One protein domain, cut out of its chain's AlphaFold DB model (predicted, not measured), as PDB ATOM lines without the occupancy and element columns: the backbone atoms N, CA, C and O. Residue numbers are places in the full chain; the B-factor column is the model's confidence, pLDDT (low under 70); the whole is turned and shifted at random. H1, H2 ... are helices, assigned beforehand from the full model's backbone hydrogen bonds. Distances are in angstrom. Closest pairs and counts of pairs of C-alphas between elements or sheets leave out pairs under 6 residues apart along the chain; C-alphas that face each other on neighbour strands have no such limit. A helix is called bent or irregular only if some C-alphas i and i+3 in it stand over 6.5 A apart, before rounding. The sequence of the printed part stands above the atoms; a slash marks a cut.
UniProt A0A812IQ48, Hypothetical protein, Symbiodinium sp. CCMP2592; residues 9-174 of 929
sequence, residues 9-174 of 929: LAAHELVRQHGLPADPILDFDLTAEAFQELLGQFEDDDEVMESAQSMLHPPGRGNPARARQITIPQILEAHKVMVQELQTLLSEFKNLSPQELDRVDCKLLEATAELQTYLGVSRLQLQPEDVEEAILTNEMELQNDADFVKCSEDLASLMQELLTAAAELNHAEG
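AT A GLANCE: This is residues 9 to 174 of the 929 residues of the protein "Hypothetical protein" of Symbiodinium sp. CCMP2592 (UniProt A0A812IQ48). Three helices, H5, H7 and H10, form an up-and-down bundle, with H1 crossing H7 on one side and H8, together with short H4, packed at one end. Away from this body a helical hairpin of H2 and H3 sticks out as an arm, apart from every other helix and joined to the body by residues 19 to 31 and 57 to 63. The printed part has 166 residues with ten named helices, H1 to H10 in order along the chain, and no named strand; the class is all helix. The whole is compact, with a radius of gyration of the C-alphas of 17.8 A and spans of 47 by 42 by 29 A.

IN THESE COORDINATES: H1, residues 9 to 18, begins at C-alpha 9 (337.156, 198.934, 150.102) and is 14.2 A long. H2, residues 32 to 42, measures 15.6 A, and H3, residues 46 to 56, measures 14.8 A. H4 is residues 64 to 67. H5, residues 72 to 94, is 33.0 A long and begins at C-alpha 72 (326.814, 203.982, 180.785). H6 is residues 98 to 101. H7, residues 106 to 123, is 26.6 A long and irregular: C-alphas 107 and 110 are 7.3 A apart. H8, residues 128 to 137, measures 14.2 A, and H9 is residues 139 to 143. H10, residues 146 to 173, is the longest helix at 40.7 A and ends at C-alpha 173 (348.162, 183.922, 148.210).

HOW THE PARTS SIT: H7 is the hub, touching H1, H5, H8 and H10. With residues 113 to 121 alone it touches H5 at a steep tilt of 40 degrees, opposite ways; the closest C-alphas, of Met 82 and Thr 117, are 4.9 A apart. H7 touches H10 at a shallow tilt of 32 degrees, opposite ways, closest at the C-alphas of Cys 106 and Ala 166, 5.7 A. H5 and H10 touch at a shallow tilt of 21 degrees, the same way, with the C-alphas of Val 83 and Leu 155 closest at 5.6 A. H1 is about perpendicular to H7 at 79 degrees, and the C-alphas of His 12 and Thr 112 are closest at 5.2 A. H8 touches H4, closest at the C-alphas of Ala 67 and Ala 134, 4.5 A. H9 and H10 only just touch, only at the corner, with 3 pairs of C-alphas within 8 A, the closest those of Leu 142 and Phe 148, 6.1 A. H6 touches no helix. In the hairpin H2 and H3 touch at a shallow tilt of 18 degrees, opposite ways, with the C-alphas of Phe 42 and Val 48 closest at 6.6 A. Every O i to N i+4 pair is within hydrogen-bond range in H1, H3, H5, H8, H9 and H10, against 5 of 7 in H2 and 12 of 14 in H7; H4 and H6 are too short for such a pair.

THE WHOLE: The two farthest C-alphas, of Asp 44 and Ser 97, are 50.4 A apart. The printed part has no cut. The link from H1 to H2, 13 residues, is long. Mean pLDDT of the printed part is 92.2, with residues 21 to 22, 60 and 173 to 174 under 70.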
ATOM      1  N   LEU A   9     336.076 198.587 151.034       97.50
ATOM      2  CA  LEU A   9     337.156 198.934 150.102       97.50
ATOM      3  C   LEU A   9     337.505 200.428 150.129       97.50
ATOM      4  O   LEU A   9     338.655 200.795 149.906       97.50
ATOM      5  N   ALA A  10     336.529 201.299 150.396       97.06
ATOM      6  CA  ALA A  10     336.771 202.732 150.507       97.06
ATOM      7  C   ALA A  10     337.442 203.089 151.843       97.06
ATOM      8  O   ALA A  10     338.329 203.938 151.860       97.06
ATOM      9  N   ALA A  11     337.060 202.427 152.941       96.50
ATOM     10  CA  ALA A  11     337.732 202.559 154.233       96.50
ATOM     11  C   ALA A  11     339.185 202.075 154.150       96.50
ATOM     12  O   ALA A  11     340.100 202.803 154.527       96.50
ATOM     13  N   HIS A  12     339.398 200.904 153.555       96.50
ATOM     14  CA  HIS A  12     340.713 200.316 153.341       96.50
ATOM     15  C   HIS A  12     341.618 201.218 152.491       96.50
ATOM     16  O   HIS A  12     342.768 201.489 152.833       96.50
ATOM     17  N   GLU A  13     341.075 201.763 151.401       96.38
ATOM     18  CA  GLU A  13     341.793 202.698 150.543       96.38
ATOM     19  C   GLU A  13     342.150 204.005 151.270       96.38
ATOM     20  O   GLU A  13     343.228 204.545 151.034       96.38
ATOM     21  N   LEU A  14     341.297 204.507 152.172       95.81
ATOM     22  CA  LEU A  14     341.629 205.674 152.995       95.81
ATOM     23  C   LEU A  14     342.771 205.380 153.969       95.81
ATOM     24  O   LEU A  14     343.693 206.191 154.054       95.81
ATOM     25  N   VAL A  15     342.742 204.238 154.661       95.25
ATOM     26  CA  VAL A  15     343.842 203.805 155.543       95.25
ATOM     27  C   VAL A  15     345.151 203.760 154.758       95.25
ATOM     28  O   VAL A  15     346.133 204.392 155.154       95.25
ATOM     29  N   ARG A  16     345.128 203.126 153.580       94.06
ATOM     30  CA  ARG A  16     346.273 203.030 152.669       94.06
ATOM     31  C   ARG A  16     346.774 204.394 152.187       94.06
ATOM     32  O   ARG A  16     347.978 204.621 152.133       94.06
ATOM     33  N   GLN A  17     345.877 205.313 151.821       95.62
ATOM     34  CA  GLN A  17     346.241 206.648 151.320       95.62
ATOM     35  C   GLN A  17     346.830 207.554 152.396       95.62
ATOM     36  O   GLN A  17     347.713 208.362 152.106       95.62
ATOM     37  N   HIS A  18     346.315 207.454 153.617       91.94
ATOM     38  CA  HIS A  18     346.733 208.303 154.723       91.94
ATOM     39  C   HIS A  18     347.915 207.733 155.508       91.94
ATOM     40  O   HIS A  18     348.467 208.462 156.329       91.94
ATOM     41  N   GLY A  19     348.306 206.477 155.253       87.62
ATOM     42  CA  GLY A  19     349.306 205.785 156.066       87.62
ATOM     43  C   GLY A  19     348.901 205.793 157.539       87.62
ATOM     44  O   GLY A  19     349.734 206.078 158.396       87.62
ATOM     45  N   LEU A  20     347.596 205.611 157.808       79.25
ATOM     46  CA  LEU A  20     347.067 205.560 159.174       79.25
ATOM     47  C   LEU A  20     347.758 204.429 159.940       79.25
ATOM     48  O   LEU A  20     348.162 203.449 159.312       79.25
ATOM     49  N   PRO A  21     347.998 204.655 161.243       58.84
ATOM     50  CA  PRO A  21     349.269 204.358 161.883       58.84
ATOM     51  C   PRO A  21     349.672 202.911 161.654       58.84
ATOM     52  O   PRO A  21     348.937 201.989 161.997       58.84
ATOM     53  N   ALA A  22     350.853 202.743 161.062       64.12
ATOM     54  CA  ALA A  22     351.545 201.474 161.130       64.12
ATOM     55  C   ALA A  22     351.798 201.173 162.609       64.12
ATOM     56  O   ALA A  22     352.114 202.090 163.375       64.12
ATOM     57  N   ASP A  23     351.629 199.910 162.997       73.31
ATOM     58  CA  ASP A  23     352.122 199.424 164.279       73.31
ATOM     59  C   ASP A  23     353.569 199.938 164.444       73.31
ATOM     60  O   ASP A  23     354.413 199.650 163.588       73.31
ATOM     61  N   PRO A  24     353.858 200.759 165.475       78.31
ATOM     62  CA  PRO A  24     355.170 201.370 165.647       78.31
ATOM     63  C   PRO A  24     356.283 200.326 165.775       78.31
ATOM     64  O   PRO A  24     357.441 200.657 165.541       78.31
ATOM     65  N   ILE A  25     355.952 199.073 166.105       84.00
ATOM     66  CA  ILE A  25     356.887 197.947 166.144       84.00
ATOM     67  C   ILE A  25     357.325 197.553 164.719       84.00
ATOM     68  O   ILE A  25     358.504 197.256 164.494       84.00
ATOM     69  N   LEU A  26     356.420 197.624 163.735       78.00
ATOM     70  CA  LEU A  26     356.711 197.291 162.336       78.00
ATOM     71  C   LEU A  26     357.695 198.271 161.684       78.00
ATOM     72  O   LEU A  26     358.455 197.859 160.810       78.00
ATOM     73  N   ASP A  27     357.746 199.532 162.130       81.19
ATOM     74  CA  ASP A  27     358.735 200.518 161.658       81.19
ATOM     75  C   ASP A  27     360.188 200.108 161.986       81.19
ATOM     76  O   ASP A  27     361.137 200.622 161.383       81.19
ATOM     77  N   PHE A  28     360.371 199.173 162.924       82.38
ATOM     78  CA  PHE A  28     361.666 198.622 163.322       82.38
ATOM     79  C   PHE A  28     361.913 197.198 162.801       82.38
ATOM     80  O   PHE A  28     362.874 196.563 163.238       82.38
ATOM     81  N   ASP A  29     361.082 196.696 161.879       82.38
ATOM     82  CA  ASP A  29     361.124 195.316 161.368       82.38
ATOM     83  C   ASP A  29     361.053 194.249 162.487       82.38
ATOM     84  O   ASP A  29     361.583 193.141 162.351       82.38
ATOM     85  N   LEU A  30     360.409 194.575 163.612       83.94
ATOM     86  CA  LEU A  30     360.184 193.644 164.715       83.94
ATOM     87  C   LEU A  30     358.802 193.000 164.577       83.94
ATOM     88  O   LEU A  30     357.834 193.645 164.178       83.94
ATOM     89  N   THR A  31     358.705 191.709 164.902       83.81
ATOM     90  CA  THR A  31     357.400 191.075 165.129       83.81
ATOM     91  C   THR A  31     356.953 191.352 166.562       83.81
ATOM     92  O   THR A  31     357.793 191.633 167.421       83.81
ATOM     93  N   ALA A  32     355.653 191.242 166.840       79.56
ATOM     94  CA  ALA A  32     355.136 191.383 168.200       79.56
ATOM     95  C   ALA A  32     355.832 190.405 169.165       79.56
ATOM     96  O   ALA A  32     356.235 190.797 170.255       79.56
ATOM     97  N   GLU A  33     356.080 189.161 168.742       84.31
ATOM     98  CA  GLU A  33     356.783 188.160 169.553       84.31
ATOM     99  C   GLU A  33     358.248 188.537 169.790       84.31
ATOM    100  O   GLU A  33     358.733 188.424 170.913       84.31
ATOM    101  N   ALA A  34     358.951 189.018 168.759       88.75
ATOM    102  CA  ALA A  34     360.334 189.470 168.893       88.75
ATOM    103  C   ALA A  34     360.441 190.701 169.803       88.75
ATOM    104  O   ALA A  34     361.422 190.853 170.530       88.75
ATOM    105  N   PHE A  35     359.433 191.574 169.773       92.56
ATOM    106  CA  PHE A  35     359.343 192.714 170.670       92.56
ATOM    107  C   PHE A  35     359.080 192.274 172.117       92.56
ATOM    108  O   PHE A  35     359.779 192.737 173.012       92.56
ATOM    109  N   GLN A  36     358.170 191.327 172.356       89.25
ATOM    110  CA  GLN A  36     357.932 190.769 173.694       89.25
ATOM    111  C   GLN A  36     359.156 190.018 174.249       89.25
ATOM    112  O   GLN A  36     359.517 190.203 175.407       89.25
ATOM    113  N   GLU A  37     359.858 189.231 173.425       94.00
ATOM    114  CA  GLU A  37     361.121 188.582 173.822       94.00
ATOM    115  C   GLU A  37     362.212 189.612 174.158       94.00
ATOM    116  O   GLU A  37     363.025 189.393 175.058       94.00
ATOM    117  N   LEU A  38     362.233 190.746 173.448       94.25
ATOM    118  CA  LEU A  38     363.125 191.856 173.760       94.25
ATOM    119  C   LEU A  38     362.750 192.501 175.099       94.25
ATOM    120  O   LEU A  38     363.645 192.706 175.910       94.25
ATOM    121  N   LEU A  39     361.465 192.776 175.348       94.50
ATOM    122  CA  LEU A  39     360.993 193.344 176.617       94.50
ATOM    123  C   LEU A  39     361.284 192.433 177.810       94.50
ATOM    124  O   LEU A  39     361.707 192.929 178.845       94.50
ATOM    125  N   GLY A  40     361.178 191.111 177.650       94.50
ATOM    126  CA  GLY A  40     361.538 190.158 178.706       94.50
ATOM    127  C   GLY A  40     363.007 190.235 179.150       94.50
ATOM    128  O   GLY A  40     363.340 189.804 180.245       94.50
ATOM    129  N   GLN A  41     363.907 190.809 178.341       96.69
ATOM    130  CA  GLN A  41     365.304 191.052 178.748       96.69
ATOM    131  C   GLN A  41     365.470 192.298 179.630       96.69
ATOM    132  O   GLN A  41     366.548 192.498 180.190       96.69
ATOM    133  N   PHE A  42     364.433 193.129 179.714       96.81
ATOM    134  CA  PHE A  42     364.377 194.377 180.470       96.81
ATOM    135  C   PHE A  42     363.246 194.353 181.507       96.81
ATOM    136  O   PHE A  42     362.818 195.414 181.941       96.81
ATOM    137  N   GLU A  43     362.762 193.171 181.912       95.31
ATOM    138  CA  GLU A  43     361.667 193.059 182.889       95.31
ATOM    139  C   GLU A  43     362.002 193.708 184.244       95.31
ATOM    140  O   GLU A  43     361.104 194.211 184.907       95.31
ATOM    141  N   ASP A  44     363.292 193.762 184.597       94.69
ATOM    142  CA  ASP A  44     363.818 194.416 185.806       94.69
ATOM    143  C   ASP A  44     364.130 195.926 185.618       94.69
ATOM    144  O   ASP A  44     364.659 196.562 186.528       94.69
ATOM    145  N   ASP A  45     363.911 196.499 184.426       96.88
ATOM    146  CA  ASP A  45     364.185 197.912 184.113       96.88
ATOM    147  C   ASP A  45     362.867 198.686 183.971       96.88
ATOM    148  O   ASP A  45     362.271 198.761 182.891       96.88
ATOM    149  N   ASP A  46     362.416 199.270 185.083       93.50
ATOM    150  CA  ASP A  46     361.136 199.979 185.175       93.50
ATOM    151  C   ASP A  46     361.004 201.118 184.153       93.50
ATOM    152  O   ASP A  46     359.921 201.326 183.609       93.50
ATOM    153  N   GLU A  47     362.089 201.831 183.812       95.25
ATOM    154  CA  GLU A  47     362.039 202.919 182.821       95.25
ATOM    155  C   GLU A  47     361.748 202.364 181.418       95.25
ATOM    156  O   GLU A  47     360.979 202.952 180.645       95.25
ATOM    157  N   VAL A  48     362.343 201.215 181.076       93.56
ATOM    158  CA  VAL A  48     362.087 200.525 179.806       93.56
ATOM    159  C   VAL A  48     360.680 199.945 179.789       93.56
ATOM    160  O   VAL A  48     359.989 200.111 178.781       93.56
ATOM    161  N   MET A  49     360.236 199.317 180.877       94.25
ATOM    162  CA  MET A  49     358.903 198.721 180.965       94.25
ATOM    163  C   MET A  49     357.801 199.781 180.962       94.25
ATOM    164  O   MET A  49     356.835 199.625 180.219       94.25
ATOM    165  N   GLU A  50     357.969 200.903 181.661       88.69
ATOM    166  CA  GLU A  50     357.044 202.041 181.612       88.69
ATOM    167  C   GLU A  50     357.044 202.692 180.222       88.69
ATOM    168  O   GLU A  50     355.985 203.004 179.677       88.69
ATOM    169  N   SER A  51     358.209 202.848 179.585       91.06
ATOM    170  CA  SER A  51     358.294 203.381 178.217       91.06
ATOM    171  C   SER A  51     357.636 202.451 177.199       91.06
ATOM    172  O   SER A  51     356.917 202.912 176.309       91.06
ATOM    173  N   ALA A  52     357.857 201.142 177.322       88.88
ATOM    174  CA  ALA A  52     357.227 200.126 176.493       88.88
ATOM    175  C   ALA A  52     355.719 200.092 176.736       88.88
ATOM    176  O   ALA A  52     354.948 200.070 175.778       88.88
ATOM    177  N   GLN A  53     355.290 200.181 177.994       83.12
ATOM    178  CA  GLN A  53     353.889 200.275 178.360       83.12
ATOM    179  C   GLN A  53     353.273 201.551 177.795       83.12
ATOM    180  O   GLN A  53     352.247 201.452 177.149       83.12
ATOM    181  N   SER A  54     353.910 202.716 177.901       84.94
ATOM    182  CA  SER A  54     353.424 203.967 177.306       84.94
ATOM    183  C   SER A  54     353.425 203.945 175.773       84.94
ATOM    184  O   SER A  54     352.663 204.693 175.159       84.94
ATOM    185  N   MET A  55     354.296 203.157 175.139       82.44
ATOM    186  CA  MET A  55     354.337 203.008 173.683       82.44
ATOM    187  C   MET A  55     353.232 202.072 173.187       82.44
ATOM    188  O   MET A  55     352.561 202.395 172.209       82.44
ATOM    189  N   LEU A  56     353.047 200.937 173.864       78.94
ATOM    190  CA  LEU A  56     351.999 199.958 173.575       78.94
ATOM    191  C   LEU A  56     350.617 200.500 173.972       78.94
ATOM    192  O   LEU A  56     349.657 200.348 173.230       78.94
ATOM    193  N   HIS A  57     350.545 201.196 175.104       73.19
ATOM    194  CA  HIS A  57     349.359 201.755 175.751       73.19
ATOM    195  C   HIS A  57     349.525 203.280 175.846       73.19
ATOM    196  O   HIS A  57     349.731 203.830 176.935       73.19
ATOM    197  N   PRO A  58     349.501 204.010 174.716       73.50
ATOM    198  CA  PRO A  58     349.532 205.460 174.786       73.50
ATOM    199  C   PRO A  58     348.364 205.925 175.667       73.50
ATOM    200  O   PRO A  58     347.249 205.435 175.476       73.50
ATOM    201  N   PRO A  59     348.591 206.841 176.630       70.00
ATOM    202  CA  PRO A  59     347.539 207.287 177.534       70.00
ATOM    203  C   PRO A  59     346.318 207.728 176.732       70.00
ATOM    204  O   PRO A  59     346.467 208.387 175.692       70.00
ATOM    205  N   GLY A  60     345.135 207.335 177.219       67.44
ATOM    206  CA  GLY A  60     343.852 207.604 176.580       67.44
ATOM    207  C   GLY A  60     343.810 209.036 176.061       67.44
ATOM    208  O   GLY A  60     344.011 210.002 176.800       67.44
ATOM    209  N   ARG A  61     343.609 209.196 174.750       80.00
ATOM    210  CA  ARG A  61     343.609 210.525 174.112       80.00
ATOM    211  C   ARG A  61     342.329 211.314 174.404       80.00
ATOM    212  O   ARG A  61     342.194 212.456 173.952       80.00
ATOM    213  N   GLY A  62     341.394 210.707 175.136       89.44
ATOM    214  CA  GLY A  62     340.134 211.300 175.546       89.44
ATOM    215  C   GLY A  62     340.324 212.531 176.418       89.44
ATOM    216  O   GLY A  62     341.329 212.724 177.097       89.44
ATOM    217  N   ASN A  63     339.333 213.415 176.405       94.19
ATOM    218  CA  ASN A  63     339.246 214.504 177.358       94.19
ATOM    219  C   ASN A  63     338.511 214.005 178.613       94.19
ATOM    220  O   ASN A  63     337.293 213.806 178.535       94.19
ATOM    221  N   PRO A  64     339.167 213.919 179.785       92.69
ATOM    222  CA  PRO A  64     338.547 213.361 180.990       92.69
ATOM    223  C   PRO A  64     337.268 214.096 181.411       92.69
ATOM    224  O   PRO A  64     336.327 213.501 181.930       92.69
ATOM    225  N   ALA A  65     337.182 215.408 181.157       95.69
ATOM    226  CA  ALA A  65     336.001 216.196 181.500       95.69
ATOM    227  C   ALA A  65     334.801 215.916 180.580       95.69
ATOM    228  O   ALA A  65     333.664 216.090 181.020       95.69
ATOM    229  N   ARG A  66     335.032 215.512 179.322       96.62
ATOM    230  CA  ARG A  66     333.968 215.059 178.410       96.62
ATOM    231  C   ARG A  66     333.627 213.593 178.642       96.62
ATOM    232  O   ARG A  66     332.447 213.278 178.694       96.62
ATOM    233  N   ALA A  67     334.629 212.747 178.870       96.25
ATOM    234  CA  ALA A  67     334.457 211.336 179.200       96.25
ATOM    235  C   ALA A  67     333.535 211.134 180.414       96.25
ATOM    236  O   ALA A  67     332.563 210.393 180.336       96.25
ATOM    237  N   ARG A  68     333.721 211.919 181.487       96.25
ATOM    238  CA  ARG A  68     332.829 211.920 182.668       96.25
ATOM    239  C   ARG A  68     331.370 212.296 182.379       96.25
ATOM    240  O   ARG A  68     330.513 212.087 183.230       96.25
ATOM    241  N   GLN A  69     331.084 212.916 181.234       97.75
ATOM    242  CA  GLN A  69     329.717 213.257 180.821       97.75
ATOM    243  C   GLN A  69     329.060 212.136 180.005       97.75
ATOM    244  O   GLN A  69     327.853 212.199 179.775       97.75
ATOM    245  N   ILE A  70     329.828 211.138 179.559       98.06
ATOM    246  CA  ILE A  70     329.316 209.984 178.824       98.06
ATOM    247  C   ILE A  70     328.742 209.000 179.841       98.06
ATOM    248  O   ILE A  70     329.436 208.498 180.719       98.06
ATOM    249  N   THR A  71     327.443 208.751 179.732       98.25
ATOM    250  CA  THR A  71     326.716 207.837 180.620       98.25
ATOM    251  C   THR A  71     326.895 206.382 180.180       98.25
ATOM    252  O   THR A  71     327.085 206.116 178.995       98.25
ATOM    253  N   ILE A  72     326.746 205.422 181.096       98.00
ATOM    254  CA  ILE A  72     326.814 203.982 180.785       98.00
ATOM    255  C   ILE A  72     325.911 203.568 179.608       98.00
ATOM    256  O   ILE A  72     326.404 202.898 178.703       98.00
ATOM    257  N   PRO A  73     324.644 204.028 179.495       98.44
ATOM    258  CA  PRO A  73     323.830 203.746 178.313       98.44
ATOM    259  C   PRO A  73     324.442 204.240 176.992       98.44
ATOM    260  O   PRO A  73     324.258 203.599 175.962       98.44
ATOM    261  N   GLN A  74     325.175 205.359 176.998       98.31
ATOM    262  CA  GLN A  74     325.887 205.852 175.811       98.31
ATOM    263  C   GLN A  74     327.129 205.008 175.501       98.31
ATOM    264  O   GLN A  74     327.410 204.783 174.326       98.31
ATOM    265  N   ILE A  75     327.835 204.514 176.524       98.25
ATOM    266  CA  ILE A  75     328.962 203.577 176.362       98.25
ATOM    267  C   ILE A  75     328.474 202.264 175.732       98.25
ATOM    268  O   ILE A  75     329.070 201.781 174.767       98.25
ATOM    269  N   LEU A  76     327.360 201.722 176.233       97.94
ATOM    270  CA  LEU A  76     326.705 200.529 175.690       97.94
ATOM    271  C   LEU A  76     326.256 200.733 174.241       97.94
ATOM    272  O   LEU A  76     326.467 199.863 173.399       97.94
ATOM    273  N   GLU A  77     325.650 201.882 173.931       98.25
ATOM    274  CA  GLU A  77     325.233 202.204 172.564       98.25
ATOM    275  C   GLU A  77     326.438 202.319 171.619       98.25
ATOM    276  O   GLU A  77     326.394 201.801 170.503       98.25
ATOM    277  N   ALA A  78     327.541 202.925 172.073       98.19
ATOM    278  CA  ALA A  78     328.781 202.977 171.306       98.19
ATOM    279  C   ALA A  78     329.315 201.568 171.000       98.19
ATOM    280  O   ALA A  78     329.597 201.280 169.838       98.19
ATOM    281  N   HIS A  79     329.355 200.664 171.986       97.88
ATOM    282  CA  HIS A  79     329.773 199.271 171.779       97.88
ATOM    283  C   HIS A  79     328.866 198.516 170.808       97.88
ATOM    284  O   HIS A  79     329.356 197.825 169.916       97.88
ATOM    285  N   LYS A  80     327.542 198.681 170.921       98.25
ATOM    286  CA  LYS A  80     326.572 198.076 169.994       98.25
ATOM    287  C   LYS A  80     326.807 198.544 168.555       98.25
ATOM    288  O   LYS A  80     326.781 197.727 167.635       98.25
ATOM    289  N   VAL A  81     327.096 199.833 168.359       97.88
ATOM    290  CA  VAL A  81     327.468 200.377 167.044       97.88
ATOM    291  C   VAL A  81     328.796 199.799 166.556       97.88
ATOM    292  O   VAL A  81     328.887 199.428 165.389       97.88
ATOM    293  N   MET A  82     329.807 199.654 167.417       97.62
ATOM    294  CA  MET A  82     331.082 199.034 167.028       97.62
ATOM    295  C   MET A  82     330.898 197.581 166.572       97.62
ATOM    296  O   MET A  82     331.412 197.218 165.516       97.62
ATOM    297  N   VAL A  83     330.119 196.776 167.309       98.19
ATOM    298  CA  VAL A  83     329.761 195.399 166.915       98.19
ATOM    299  C   VAL A  83     329.098 195.401 165.538       98.19
ATOM    300  O   VAL A  83     329.478 194.626 164.663       98.19
ATOM    301  N   GLN A  84     328.132 196.296 165.314       97.94
ATOM    302  CA  GLN A  84     327.409 196.382 164.048       97.94
ATOM    303  C   GLN A  84     328.312 196.779 162.867       97.94
ATOM    304  O   GLN A  84     328.211 196.178 161.791       97.94
ATOM    305  N   GLU A  85     329.180 197.783 163.034       97.44
ATOM    306  CA  GLU A  85     330.114 198.192 161.977       97.44
ATOM    307  C   GLU A  85     331.102 197.058 161.675       97.44
ATOM    308  O   GLU A  85     331.334 196.762 160.506       97.44
ATOM    309  N   LEU A  86     331.602 196.345 162.690       97.62
ATOM    310  CA  LEU A  86     332.541 195.239 162.490       97.62
ATOM    311  C   LEU A  86     331.889 194.005 161.837       97.62
ATOM    312  O   LEU A  86     332.488 193.377 160.966       97.62
ATOM    313  N   GLN A  87     330.635 193.689 162.178       98.06
ATOM    314  CA  GLN A  87     329.843 192.671 161.469       98.06
ATOM    315  C   GLN A  87     329.648 193.031 159.995       98.06
ATOM    316  O   GLN A  87     329.756 192.169 159.118       98.06
ATOM    317  N   THR A  88     329.361 194.307 159.721       97.38
ATOM    318  CA  THR A  88     329.198 194.818 158.355       97.38
ATOM    319  C   THR A  88     330.512 194.705 157.592       97.38
ATOM    320  O   THR A  88     330.526 194.134 156.503       97.38
ATOM    321  N   LEU A  89     331.619 195.139 158.200       97.50
ATOM    322  CA  LEU A  89     332.969 195.014 157.659       97.50
ATOM    323  C   LEU A  89     333.288 193.573 157.274       97.50
ATOM    324  O   LEU A  89     333.668 193.301 156.137       97.50
ATOM    325  N   LEU A  90     333.124 192.644 158.216       97.25
ATOM    326  CA  LEU A  90     333.453 191.237 158.025       97.25
ATOM    327  C   LEU A  90     332.592 190.607 156.924       97.25
ATOM    328  O   LEU A  90     333.084 189.812 156.122       97.25
ATOM    329  N   SER A  91     331.310 190.976 156.861       97.75
ATOM    330  CA  SER A  91     330.411 190.542 155.793       97.75
ATOM    331  C   SER A  91     330.856 191.072 154.431       97.75
ATOM    332  O   SER A  91     330.912 190.308 153.469       97.75
ATOM    333  N   GLU A  92     331.200 192.356 154.332       97.81
ATOM    334  CA  GLU A  92     331.689 192.956 153.090       97.81
ATOM    335  C   GLU A  92     333.006 192.319 152.644       97.81
ATOM    336  O   GLU A  92     333.117 191.924 151.485       97.81
ATOM    337  N   PHE A  93     333.950 192.130 153.568       97.25
ATOM    338  CA  PHE A  93     335.245 191.499 153.321       97.25
ATOM    339  C   PHE A  93     335.107 190.071 152.775       97.25
ATOM    340  O   PHE A  93     335.680 189.739 151.739       97.25
ATOM    341  N   LYS A  94     334.272 189.237 153.407       96.31
ATOM    342  CA  LYS A  94     334.013 187.858 152.954       96.31
ATOM    343  C   LYS A  94     333.310 187.776 151.598       96.31
ATOM    344  O   LYS A  94     333.377 186.741 150.939       96.31
ATOM    345  N   ASN A  95     332.609 188.835 151.195       97.12
ATOM    346  CA  ASN A  95     331.877 188.902 149.931       97.12
ATOM    347  C   ASN A  95     332.673 189.575 148.799       97.12
ATOM    348  O   ASN A  95     332.129 189.741 147.703       97.12
ATOM    349  N   LEU A  96     333.933 189.955 149.030       97.25
ATOM    350  CA  LEU A  96     334.782 190.529 147.991       97.25
ATOM    351  C   LEU A  96     335.038 189.527 146.865       97.25
ATOM    352  O   LEU A  96     335.257 188.333 147.080       97.25
ATOM    353  N   SER A  97     335.037 190.024 145.632       97.25
ATOM    354  CA  SER A  97     335.462 189.220 144.491       97.25
ATOM    355  C   SER A  97     336.979 188.973 144.530       97.25
ATOM    356  O   SER A  97     337.715 189.781 145.096       97.25
ATOM    357  N   PRO A  98     337.497 187.927 143.856       94.38
ATOM    358  CA  PRO A  98     338.941 187.682 143.793       94.38
ATOM    359  C   PRO A  98     339.758 188.893 143.306       94.38
ATOM    360  O   PRO A  98     340.825 189.167 143.826       94.38
ATOM    361  N   GLN A  99     339.224 189.679 142.362       95.44
ATOM    362  CA  GLN A  99     339.895 190.887 141.849       95.44
ATOM    363  C   GLN A  99     339.945 192.040 142.860       95.44
ATOM    364  O   GLN A  99     340.739 192.969 142.698       95.44
ATOM    365  N   GLU A 100     339.030 192.047 143.825       96.75
ATOM    366  CA  GLU A 100     338.999 193.027 144.908       96.75
ATOM    367  C   GLU A 100     339.876 192.574 146.069       96.75
ATOM    368  O   GLU A 100     340.571 193.414 146.625       96.75
ATOM    369  N   LEU A 101     339.898 191.270 146.368       95.31
ATOM    370  CA  LEU A 101     340.807 190.667 147.345       95.31
ATOM    371  C   LEU A 101     342.275 190.942 147.000       95.31
ATOM    372  O   LEU A 101     342.998 191.393 147.877       95.31
ATOM    373  N   ASP A 102     342.662 190.853 145.719       92.50
ATOM    374  CA  ASP A 102     344.011 191.215 145.234       92.50
ATOM    375  C   ASP A 102     344.421 192.678 145.549       92.50
ATOM    376  O   ASP A 102     345.570 193.077 145.352       92.50
ATOM    377  N   ARG A 103     343.470 193.538 145.943       94.38
ATOM    378  CA  ARG A 103     343.722 194.946 146.303       94.38
ATOM    379  C   ARG A 103     343.761 195.183 147.806       94.38
ATOM    380  O   ARG A 103     344.032 196.317 148.203       94.38
ATOM    381  N   VAL A 104     343.433 194.177 148.610       95.25
ATOM    382  CA  VAL A 104     343.394 194.288 150.063       95.25
ATOM    383  C   VAL A 104     344.759 193.919 150.618       95.25
ATOM    384  O   VAL A 104     345.211 192.790 150.484       95.25
ATOM    385  N   ASP A 105     345.405 194.871 151.278       93.31
ATOM    386  CA  ASP A 105     346.586 194.584 152.082       93.31
ATOM    387  C   ASP A 105     346.132 194.033 153.437       93.31
ATOM    388  O   ASP A 105     345.626 194.774 154.283       93.31
ATOM    389  N   CYS A 106     346.299 192.727 153.657       91.31
ATOM    390  CA  CYS A 106     345.863 192.086 154.898       91.31
ATOM    391  C   CYS A 106     346.492 192.716 156.155       91.31
ATOM    392  O   CYS A 106     345.884 192.654 157.220       91.31
ATOM    393  N   LYS A 107     347.652 193.386 156.040       89.56
ATOM    394  CA  LYS A 107     348.293 194.097 157.160       89.56
ATOM    395  C   LYS A 107     347.526 195.344 157.602       89.56
ATOM    396  O   LYS A 107     347.697 195.800 158.723       89.56
ATOM    397  N   LEU A 108     346.679 195.904 156.737       92.94
ATOM    398  CA  LEU A 108     345.900 197.114 157.021       92.94
ATOM    399  C   LEU A 108     344.461 196.808 157.464       92.94
ATOM    400  O   LEU A 108     343.661 197.733 157.623       92.94
ATOM    401  N   LEU A 109     344.087 195.534 157.634       93.81
ATOM    402  CA  LEU A 109     342.718 195.147 157.990       93.81
ATOM    403  C   LEU A 109     342.310 195.626 159.384       93.81
ATOM    404  O   LEU A 109     341.201 196.133 159.534       93.81
ATOM    405  N   GLU A 110     343.206 195.546 160.366       93.19
ATOM    406  CA  GLU A 110     342.947 196.041 161.723       93.19
ATOM    407  C   GLU A 110     342.695 197.550 161.733       93.19
ATOM    408  O   GLU A 110     341.663 197.999 162.226       93.19
ATOM    409  N   ALA A 111     343.565 198.327 161.082       93.31
ATOM    410  CA  ALA A 111     343.384 199.769 160.930       93.31
ATOM    411  C   ALA A 111     342.114 200.120 160.127       93.31
ATOM    412  O   ALA A 111     341.475 201.145 160.364       93.31
ATOM    413  N   THR A 112     341.710 199.262 159.182       95.94
ATOM    414  CA  THR A 112     340.442 199.417 158.446       95.94
ATOM    415  C   THR A 112     339.240 199.202 159.364       95.94
ATOM    416  O   THR A 112     338.280 199.974 159.300       95.94
ATOM    417  N   ALA A 113     339.302 198.188 160.230       96.38
ATOM    418  CA  ALA A 113     338.280 197.915 161.232       96.38
ATOM    419  C   ALA A 113     338.178 199.032 162.265       96.38
ATOM    420  O   ALA A 113     337.080 199.527 162.513       96.38
ATOM    421  N   GLU A 114     339.314 199.498 162.775       94.44
ATOM    422  CA  GLU A 114     339.388 200.636 163.684       94.44
ATOM    423  C   GLU A 114     338.787 201.899 163.056       94.44
ATOM    424  O   GLU A 114     337.956 202.561 163.673       94.44
ATOM    425  N   LEU A 115     339.121 202.216 161.800       95.38
ATOM    426  CA  LEU A 115     338.549 203.375 161.115       95.38
ATOM    427  C   LEU A 115     337.025 203.259 160.965       95.38
ATOM    428  O   LEU A 115     336.312 204.250 161.140       95.38
ATOM    429  N   GLN A 116     336.500 202.081 160.619       95.81
ATOM    430  CA  GLN A 116     335.054 201.909 160.472       95.81
ATOM    431  C   GLN A 116     334.320 202.022 161.811       95.81
ATOM    432  O   GLN A 116     333.342 202.771 161.893       95.81
ATOM    433  N   THR A 117     334.806 201.365 162.866       96.44
ATOM    434  CA  THR A 117     334.206 201.468 164.205       96.44
ATOM    435  C   THR A 117     334.302 202.896 164.745       96.44
ATOM    436  O   THR A 117     333.306 203.429 165.239       96.44
ATOM    437  N   TYR A 118     335.433 203.578 164.527       95.44
ATOM    438  CA  TYR A 118     335.626 204.997 164.838       95.44
ATOM    439  C   TYR A 118     334.567 205.878 164.167       95.44
ATOM    440  O   TYR A 118     333.930 206.726 164.805       95.44
ATOM    441  N   LEU A 119     334.352 205.683 162.860       95.62
ATOM    442  CA  LEU A 119     333.348 206.424 162.101       95.62
ATOM    443  C   LEU A 119     331.929 206.108 162.579       95.62
ATOM    444  O   LEU A 119     331.101 207.018 162.583       95.62
ATOM    445  N   GLY A 120     331.647 204.865 162.976       96.12
ATOM    446  CA  GLY A 120     330.376 204.452 163.567       96.12
ATOM    447  C   GLY A 120     330.082 205.180 164.875       96.12
ATOM    448  O   GLY A 120     329.079 205.886 164.971       96.12
ATOM    449  N   VAL A 121     330.992 205.092 165.848       96.88
ATOM    450  CA  VAL A 121     330.860 205.763 167.155       96.88
ATOM    451  C   VAL A 121     330.748 207.281 166.987       96.88
ATOM    452  O   VAL A 121     329.898 207.920 167.607       96.88
ATOM    453  N   SER A 122     331.506 207.864 166.054       95.81
ATOM    454  CA  SER A 122     331.424 209.297 165.737       95.81
ATOM    455  C   SER A 122     330.029 209.748 165.274       95.81
ATOM    456  O   SER A 122     329.663 210.912 165.462       95.81
ATOM    457  N   ARG A 123     329.207 208.859 164.686       95.81
ATOM    458  CA  ARG A 123     327.817 209.184 164.297       95.81
ATOM    459  C   ARG A 123     326.904 209.380 165.510       95.81
ATOM    460  O   ARG A 123     325.914 210.099 165.389       95.81
ATOM    461  N   LEU A 124     327.268 208.838 166.674       96.19
ATOM    462  CA  LEU A 124     326.578 209.076 167.947       96.19
ATOM    463  C   LEU A 124     326.906 210.447 168.564       96.19
ATOM    464  O   LEU A 124     326.428 210.757 169.651       96.19
ATOM    465  N   GLN A 125     327.700 211.284 167.879       96.81
ATOM    466  CA  GLN A 125     328.233 212.549 168.404       96.81
ATOM    467  C   GLN A 125     329.137 212.357 169.632       96.81
ATOM    468  O   GLN A 125     329.326 213.283 170.419       96.81
ATOM    469  N   LEU A 126     329.717 211.166 169.768       97.00
ATOM    470  CA  LEU A 126     330.740 210.841 170.752       97.00
ATOM    471  C   LEU A 126     332.104 210.835 170.056       97.00
ATOM    472  O   LEU A 126     332.197 210.518 168.870       97.00
ATOM    473  N   GLN A 127     333.161 211.228 170.761       95.88
ATOM    474  CA  GLN A 127     334.525 210.974 170.295       95.88
ATOM    475  C   GLN A 127     334.944 209.598 170.816       95.88
ATOM    476  O   GLN A 127     334.788 209.378 172.018       95.88
ATOM    477  N   PRO A 128     335.435 208.682 169.965       95.56
ATOM    478  CA  PRO A 128     335.852 207.347 170.400       95.56
ATOM    479  C   PRO A 128     336.854 207.381 171.557       95.56
ATOM    480  O   PRO A 128     336.676 206.671 172.538       95.56
ATOM    481  N   GLU A 129     337.789 208.329 171.531       94.62
ATOM    482  CA  GLU A 129     338.791 208.501 172.584       94.62
ATOM    483  C   GLU A 129     338.164 208.946 173.920       94.62
ATOM    484  O   GLU A 129     338.638 208.582 174.993       94.62
ATOM    485  N   ASP A 130     337.078 209.730 173.883       96.75
ATOM    486  CA  ASP A 130     336.332 210.082 175.097       96.75
ATOM    487  C   ASP A 130     335.523 208.880 175.620       96.75
ATOM    488  O   ASP A 130     335.300 208.783 176.824       96.75
ATOM    489  N   VAL A 131     335.065 207.986 174.731       96.88
ATOM    490  CA  VAL A 131     334.348 206.752 175.097       96.88
ATOM    491  C   VAL A 131     335.297 205.771 175.786       96.88
ATOM    492  O   VAL A 131     334.925 205.237 176.824       96.88
ATOM    493  N   GLU A 132     336.517 205.596 175.271       94.06
ATOM    494  CA  GLU A 132     337.604 204.835 175.913       94.06
ATOM    495  C   GLU A 132     337.853 205.295 177.352       94.06
ATOM    496  O   GLU A 132     337.741 204.517 178.297       94.06
ATOM    497  N   GLU A 133     338.091 206.593 177.536       94.50
ATOM    498  CA  GLU A 133     338.307 207.192 178.856       94.50
ATOM    499  C   GLU A 133     337.078 207.028 179.776       94.50
ATOM    500  O   GLU A 133     337.200 206.850 180.993       94.50
ATOM    501  N   ALA A 134     335.866 207.066 179.210       96.31
ATOM    502  CA  ALA A 134     334.635 206.863 179.964       96.31
ATOM    503  C   ALA A 134     334.468 205.408 180.420       96.31
ATOM    504  O   ALA A 134     333.943 205.184 181.508       96.31
ATOM    505  N   ILE A 135     334.926 204.432 179.632       95.75
ATOM    506  CA  ILE A 135     334.944 203.020 180.032       95.75
ATOM    507  C   ILE A 135     335.874 202.836 181.224       95.75
ATOM    508  O   ILE A 135     335.436 202.297 182.233       95.75
ATOM    509  N   LEU A 136     337.101 203.365 181.147       93.38
ATOM    510  CA  LEU A 136     338.069 203.302 182.248       93.38
ATOM    511  C   LEU A 136     337.506 203.938 183.528       93.38
ATOM    512  O   LEU A 136     337.629 203.393 184.618       93.38
ATOM    513  N   THR A 137     336.812 205.071 183.397       94.38
ATOM    514  CA  THR A 137     336.207 205.761 184.548       94.38
ATOM    515  C   THR A 137     335.041 204.977 185.177       94.38
ATOM    516  O   THR A 137     334.761 205.161 186.360       94.38
ATOM    517  N   ASN A 138     334.342 204.131 184.411       96.38
ATOM    518  CA  ASN A 138     333.149 203.394 184.854       96.38
ATOM    519  C   ASN A 138     333.362 201.868 184.868       96.38
ATOM    520  O   ASN A 138     332.385 201.116 184.847       96.38
ATOM    521  N   GLU A 139     334.614 201.403 184.898       95.38
ATOM    522  CA  GLU A 139     334.972 200.000 184.674       95.38
ATOM    523  C   GLU A 139     334.211 199.044 185.602       95.38
ATOM    524  O   GLU A 139     333.555 198.123 185.123       95.38
ATOM    525  N   MET A 140     334.197 199.303 186.915       94.44
ATOM    526  CA  MET A 140     333.521 198.421 187.878       94.44
ATOM    527  C   MET A 140     332.013 198.269 187.621       94.44
ATOM    528  O   MET A 140     331.449 197.202 187.860       94.44
ATOM    529  N   GLU A 141     331.328 199.323 187.167       97.19
ATOM    530  CA  GLU A 141     329.888 199.250 186.887       97.19
ATOM    531  C   GLU A 141     329.634 198.515 185.565       97.19
ATOM    532  O   GLU A 141     328.754 197.658 185.494       97.19
ATOM    533  N   LEU A 142     330.462 198.777 184.548       97.19
ATOM    534  CA  LEU A 142     330.391 198.123 183.240       97.19
ATOM    535  C   LEU A 142     330.717 196.625 183.303       97.19
ATOM    536  O   LEU A 142     330.059 195.841 182.626       97.19
ATOM    537  N   GLN A 143     331.666 196.205 184.144       93.75
ATOM    538  CA  GLN A 143     331.990 194.786 184.355       93.75
ATOM    539  C   GLN A 143     330.795 193.978 184.895       93.75
ATOM    540  O   GLN A 143     330.692 192.779 184.643       93.75
ATOM    541  N   ASN A 144     329.872 194.630 185.609       96.38
ATOM    542  CA  ASN A 144     328.653 194.008 186.127       96.38
ATOM    543  C   ASN A 144     327.456 194.121 185.162       96.38
ATOM    544  O   ASN A 144     326.403 193.528 185.417       96.38
ATOM    545  N   ASP A 145     327.590 194.864 184.060       97.88
ATOM    546  CA  ASP A 145     326.542 195.035 183.059       97.88
ATOM    547  C   ASP A 145     326.607 193.917 182.003       97.88
ATOM    548  O   ASP A 145     327.539 193.814 181.202       97.88
ATOM    549  N   ALA A 146     325.582 193.061 181.982       97.38
ATOM    550  CA  ALA A 146     325.532 191.906 181.086       97.38
ATOM    551  C   ALA A 146     325.507 192.282 179.590       97.38
ATOM    552  O   ALA A 146     325.992 191.507 178.762       97.38
ATOM    553  N   ASP A 147     324.956 193.447 179.224       97.56
ATOM    554  CA  ASP A 147     324.954 193.917 177.836       97.56
ATOM    555  C   ASP A 147     326.368 194.348 177.422       97.56
ATOM    556  O   ASP A 147     326.777 194.076 176.291       97.56
ATOM    557  N   PHE A 148     327.116 194.994 178.322       97.69
ATOM    558  CA  PHE A 148     328.498 195.406 178.071       97.69
ATOM    559  C   PHE A 148     329.421 194.204 177.873       97.69
ATOM    560  O   PHE A 148     330.142 194.143 176.873       97.69
ATOM    561  N   VAL A 149     329.358 193.227 178.788       96.88
ATOM    562  CA  VAL A 149     330.144 191.984 178.711       96.88
ATOM    563  C   VAL A 149     329.874 191.275 177.387       96.88
ATOM    564  O   VAL A 149     330.806 190.973 176.646       96.88
ATOM    565  N   LYS A 150     328.597 191.115 177.024       97.75
ATOM    566  CA  LYS A 150     328.215 190.492 175.756       97.75
ATOM    567  C   LYS A 150     328.745 191.257 174.538       97.75
ATOM    568  O   LYS A 150     329.262 190.637 173.614       97.75
ATOM    569  N   CYS A 151     328.617 192.587 174.502       97.56
ATOM    570  CA  CYS A 151     329.130 193.367 173.369       97.56
ATOM    571  C   CYS A 151     330.655 193.259 173.250       97.56
ATOM    572  O   CYS A 151     331.177 193.234 172.137       97.56
ATOM    573  N   SER A 152     331.360 193.176 174.379       96.12
ATOM    574  CA  SER A 152     332.812 192.986 174.415       96.12
ATOM    575  C   SER A 152     333.199 191.608 173.865       96.12
ATOM    576  O   SER A 152     334.039 191.516 172.974       96.12
ATOM    577  N   GLU A 153     332.522 190.539 174.295       96.38
ATOM    578  CA  GLU A 153     332.709 189.189 173.742       96.38
ATOM    579  C   GLU A 153     332.428 189.132 172.229       96.38
ATOM    580  O   GLU A 153     333.213 188.556 171.470       96.38
ATOM    581  N   ASP A 154     331.343 189.769 171.773       97.38
ATOM    582  CA  ASP A 154     330.985 189.842 170.353       97.38
ATOM    583  C   ASP A 154     332.075 190.580 169.545       97.38
ATOM    584  O   ASP A 154     332.475 190.106 168.479       97.38
ATOM    585  N   LEU A 155     332.607 191.703 170.053       97.06
ATOM    586  CA  LEU A 155     333.723 192.430 169.428       97.06
ATOM    587  C   LEU A 155     334.979 191.561 169.309       97.06
ATOM    588  O   LEU A 155     335.574 191.500 168.231       97.06
ATOM    589  N   ALA A 156     335.349 190.855 170.383       94.12
ATOM    590  CA  ALA A 156     336.490 189.942 170.394       94.12
ATOM    591  C   ALA A 156     336.346 188.846 169.338       94.12
ATOM    592  O   ALA A 156     337.256 188.602 168.542       94.12
ATOM    593  N   SER A 157     335.175 188.203 169.305       96.56
ATOM    594  CA  SER A 157     334.897 187.105 168.385       96.56
ATOM    595  C   SER A 157     334.947 187.565 166.927       96.56
ATOM    596  O   SER A 157     335.518 186.862 166.093       96.56
ATOM    597  N   LEU A 158     334.389 188.738 166.618       97.69
ATOM    598  CA  LEU A 158     334.381 189.295 165.264       97.69
ATOM    599  C   LEU A 158     335.775 189.719 164.796       97.69
ATOM    600  O   LEU A 158     336.119 189.480 163.638       97.69
ATOM    601  N   MET A 159     336.586 190.312 165.679       95.88
ATOM    602  CA  MET A 159     337.973 190.647 165.352       95.88
ATOM    603  C   MET A 159     338.799 189.387 165.097       95.88
ATOM    604  O   MET A 159     339.490 189.308 164.083       95.88
ATOM    605  N   GLN A 160     338.665 188.360 165.938       94.38
ATOM    606  CA  GLN A 160     339.338 187.079 165.718       94.38
ATOM    607  C   GLN A 160     338.911 186.429 164.393       94.38
ATOM    608  O   GLN A 160     339.742 185.867 163.676       94.38
ATOM    609  N   GLU A 161     337.627 186.509 164.040       96.44
ATOM    610  CA  GLU A 161     337.116 185.989 162.773       96.44
ATOM    611  C   GLU A 161     337.668 186.769 161.568       96.44
ATOM    612  O   GLU A 161     338.034 186.158 160.560       96.44
ATOM    613  N   LEU A 162     337.799 188.097 161.680       95.88
ATOM    614  CA  LEU A 162     338.431 188.941 160.663       95.88
ATOM    615  C   LEU A 162     339.906 188.576 160.460       95.88
ATOM    616  O   LEU A 162     340.330 188.377 159.322       95.88
ATOM    617  N   LEU A 163     340.670 188.436 161.547       92.12
ATOM    618  CA  LEU A 163     342.089 188.065 161.500       92.12
ATOM    619  C   LEU A 163     342.299 186.649 160.957       92.12
ATOM    620  O   LEU A 163     343.222 186.408 160.182       92.12
ATOM    621  N   THR A 164     341.407 185.720 161.298       92.94
ATOM    622  CA  THR A 164     341.441 184.355 160.757       92.94
ATOM    623  C   THR A 164     341.178 184.365 159.251       92.94
ATOM    624  O   THR A 164     341.937 183.764 158.494       92.94
ATOM    625  N   ALA A 165     340.167 185.109 158.790       92.88
ATOM    626  CA  ALA A 165     339.884 185.258 157.364       92.88
ATOM    627  C   ALA A 165     341.044 185.940 156.607       92.88
ATOM    628  O   ALA A 165     341.360 185.561 155.480       92.88
ATOM    629  N   ALA A 166     341.721 186.905 157.238       91.25
ATOM    630  CA  ALA A 166     342.928 187.532 156.703       91.25
ATOM    631  C   ALA A 166     344.096 186.541 156.577       91.25
ATOM    632  O   ALA A 166     344.781 186.502 155.555       91.25
ATOM    633  N   ALA A 167     344.317 185.710 157.598       88.25
ATOM    634  CA  ALA A 167     345.349 184.681 157.577       88.25
ATOM    635  C   ALA A 167     345.082 183.641 156.480       88.25
ATOM    636  O   ALA A 167     346.002 183.267 155.755       88.25
ATOM    637  N   GLU A 168     343.829 183.214 156.300       89.62
ATOM    638  CA  GLU A 168     343.432 182.317 155.208       89.62
ATOM    639  C   GLU A 168     343.739 182.913 153.827       89.62
ATOM    640  O   GLU A 168     344.207 182.190 152.948       89.62
ATOM    641  N   LEU A 169     343.547 184.225 153.644       87.81
ATOM    642  CA  LEU A 169     343.913 184.928 152.411       87.81
ATOM    643  C   LEU A 169     345.426 184.997 152.209       87.81
ATOM    644  O   LEU A 169     345.897 184.638 151.135       87.81
ATOM    645  N   ASN A 170     346.197 185.338 153.244       83.75
ATOM    646  CA  ASN A 170     347.663 185.316 153.182       83.75
ATOM    647  C   ASN A 170     348.209 183.906 152.874       83.75
ATOM    648  O   ASN A 170     349.199 183.746 152.157       83.75
ATOM    649  N   HIS A 171     347.557 182.859 153.387       79.94
ATOM    650  CA  HIS A 171     347.896 181.472 153.068       79.94
ATOM    651  C   HIS A 171     347.471 181.069 151.652       79.94
ATOM    652  O   HIS A 171     348.194 180.313 151.002       79.94
ATOM    653  N   ALA A 172     346.332 181.567 151.162       74.31
ATOM    654  CA  ALA A 172     345.843 181.313 149.809       74.31
ATOM    655  C   ALA A 172     346.677 182.031 148.739       74.31
ATOM    656  O   ALA A 172     346.912 181.465 147.670       74.31
ATOM    657  N   GLU A 173     347.169 183.235 149.038       66.31
ATOM    658  CA  GLU A 173     348.162 183.922 148.210       66.31
ATOM    659  C   GLU A 173     349.520 183.223 148.251       66.31
ATOM    660  O   GLU A 173     350.299 183.361 147.309       66.31
ATOM    661  N   GLY A 174     349.749 182.403 149.284       52.88
ATOM    662  CA  GLY A 174     350.948 181.616 149.486       52.88
ATOM    663  C   GLY A 174     352.139 182.544 149.623       52.88
ATOM    664  O   GLY A 174     352.678 182.979 148.605       52.88
TER     665      GLY A 174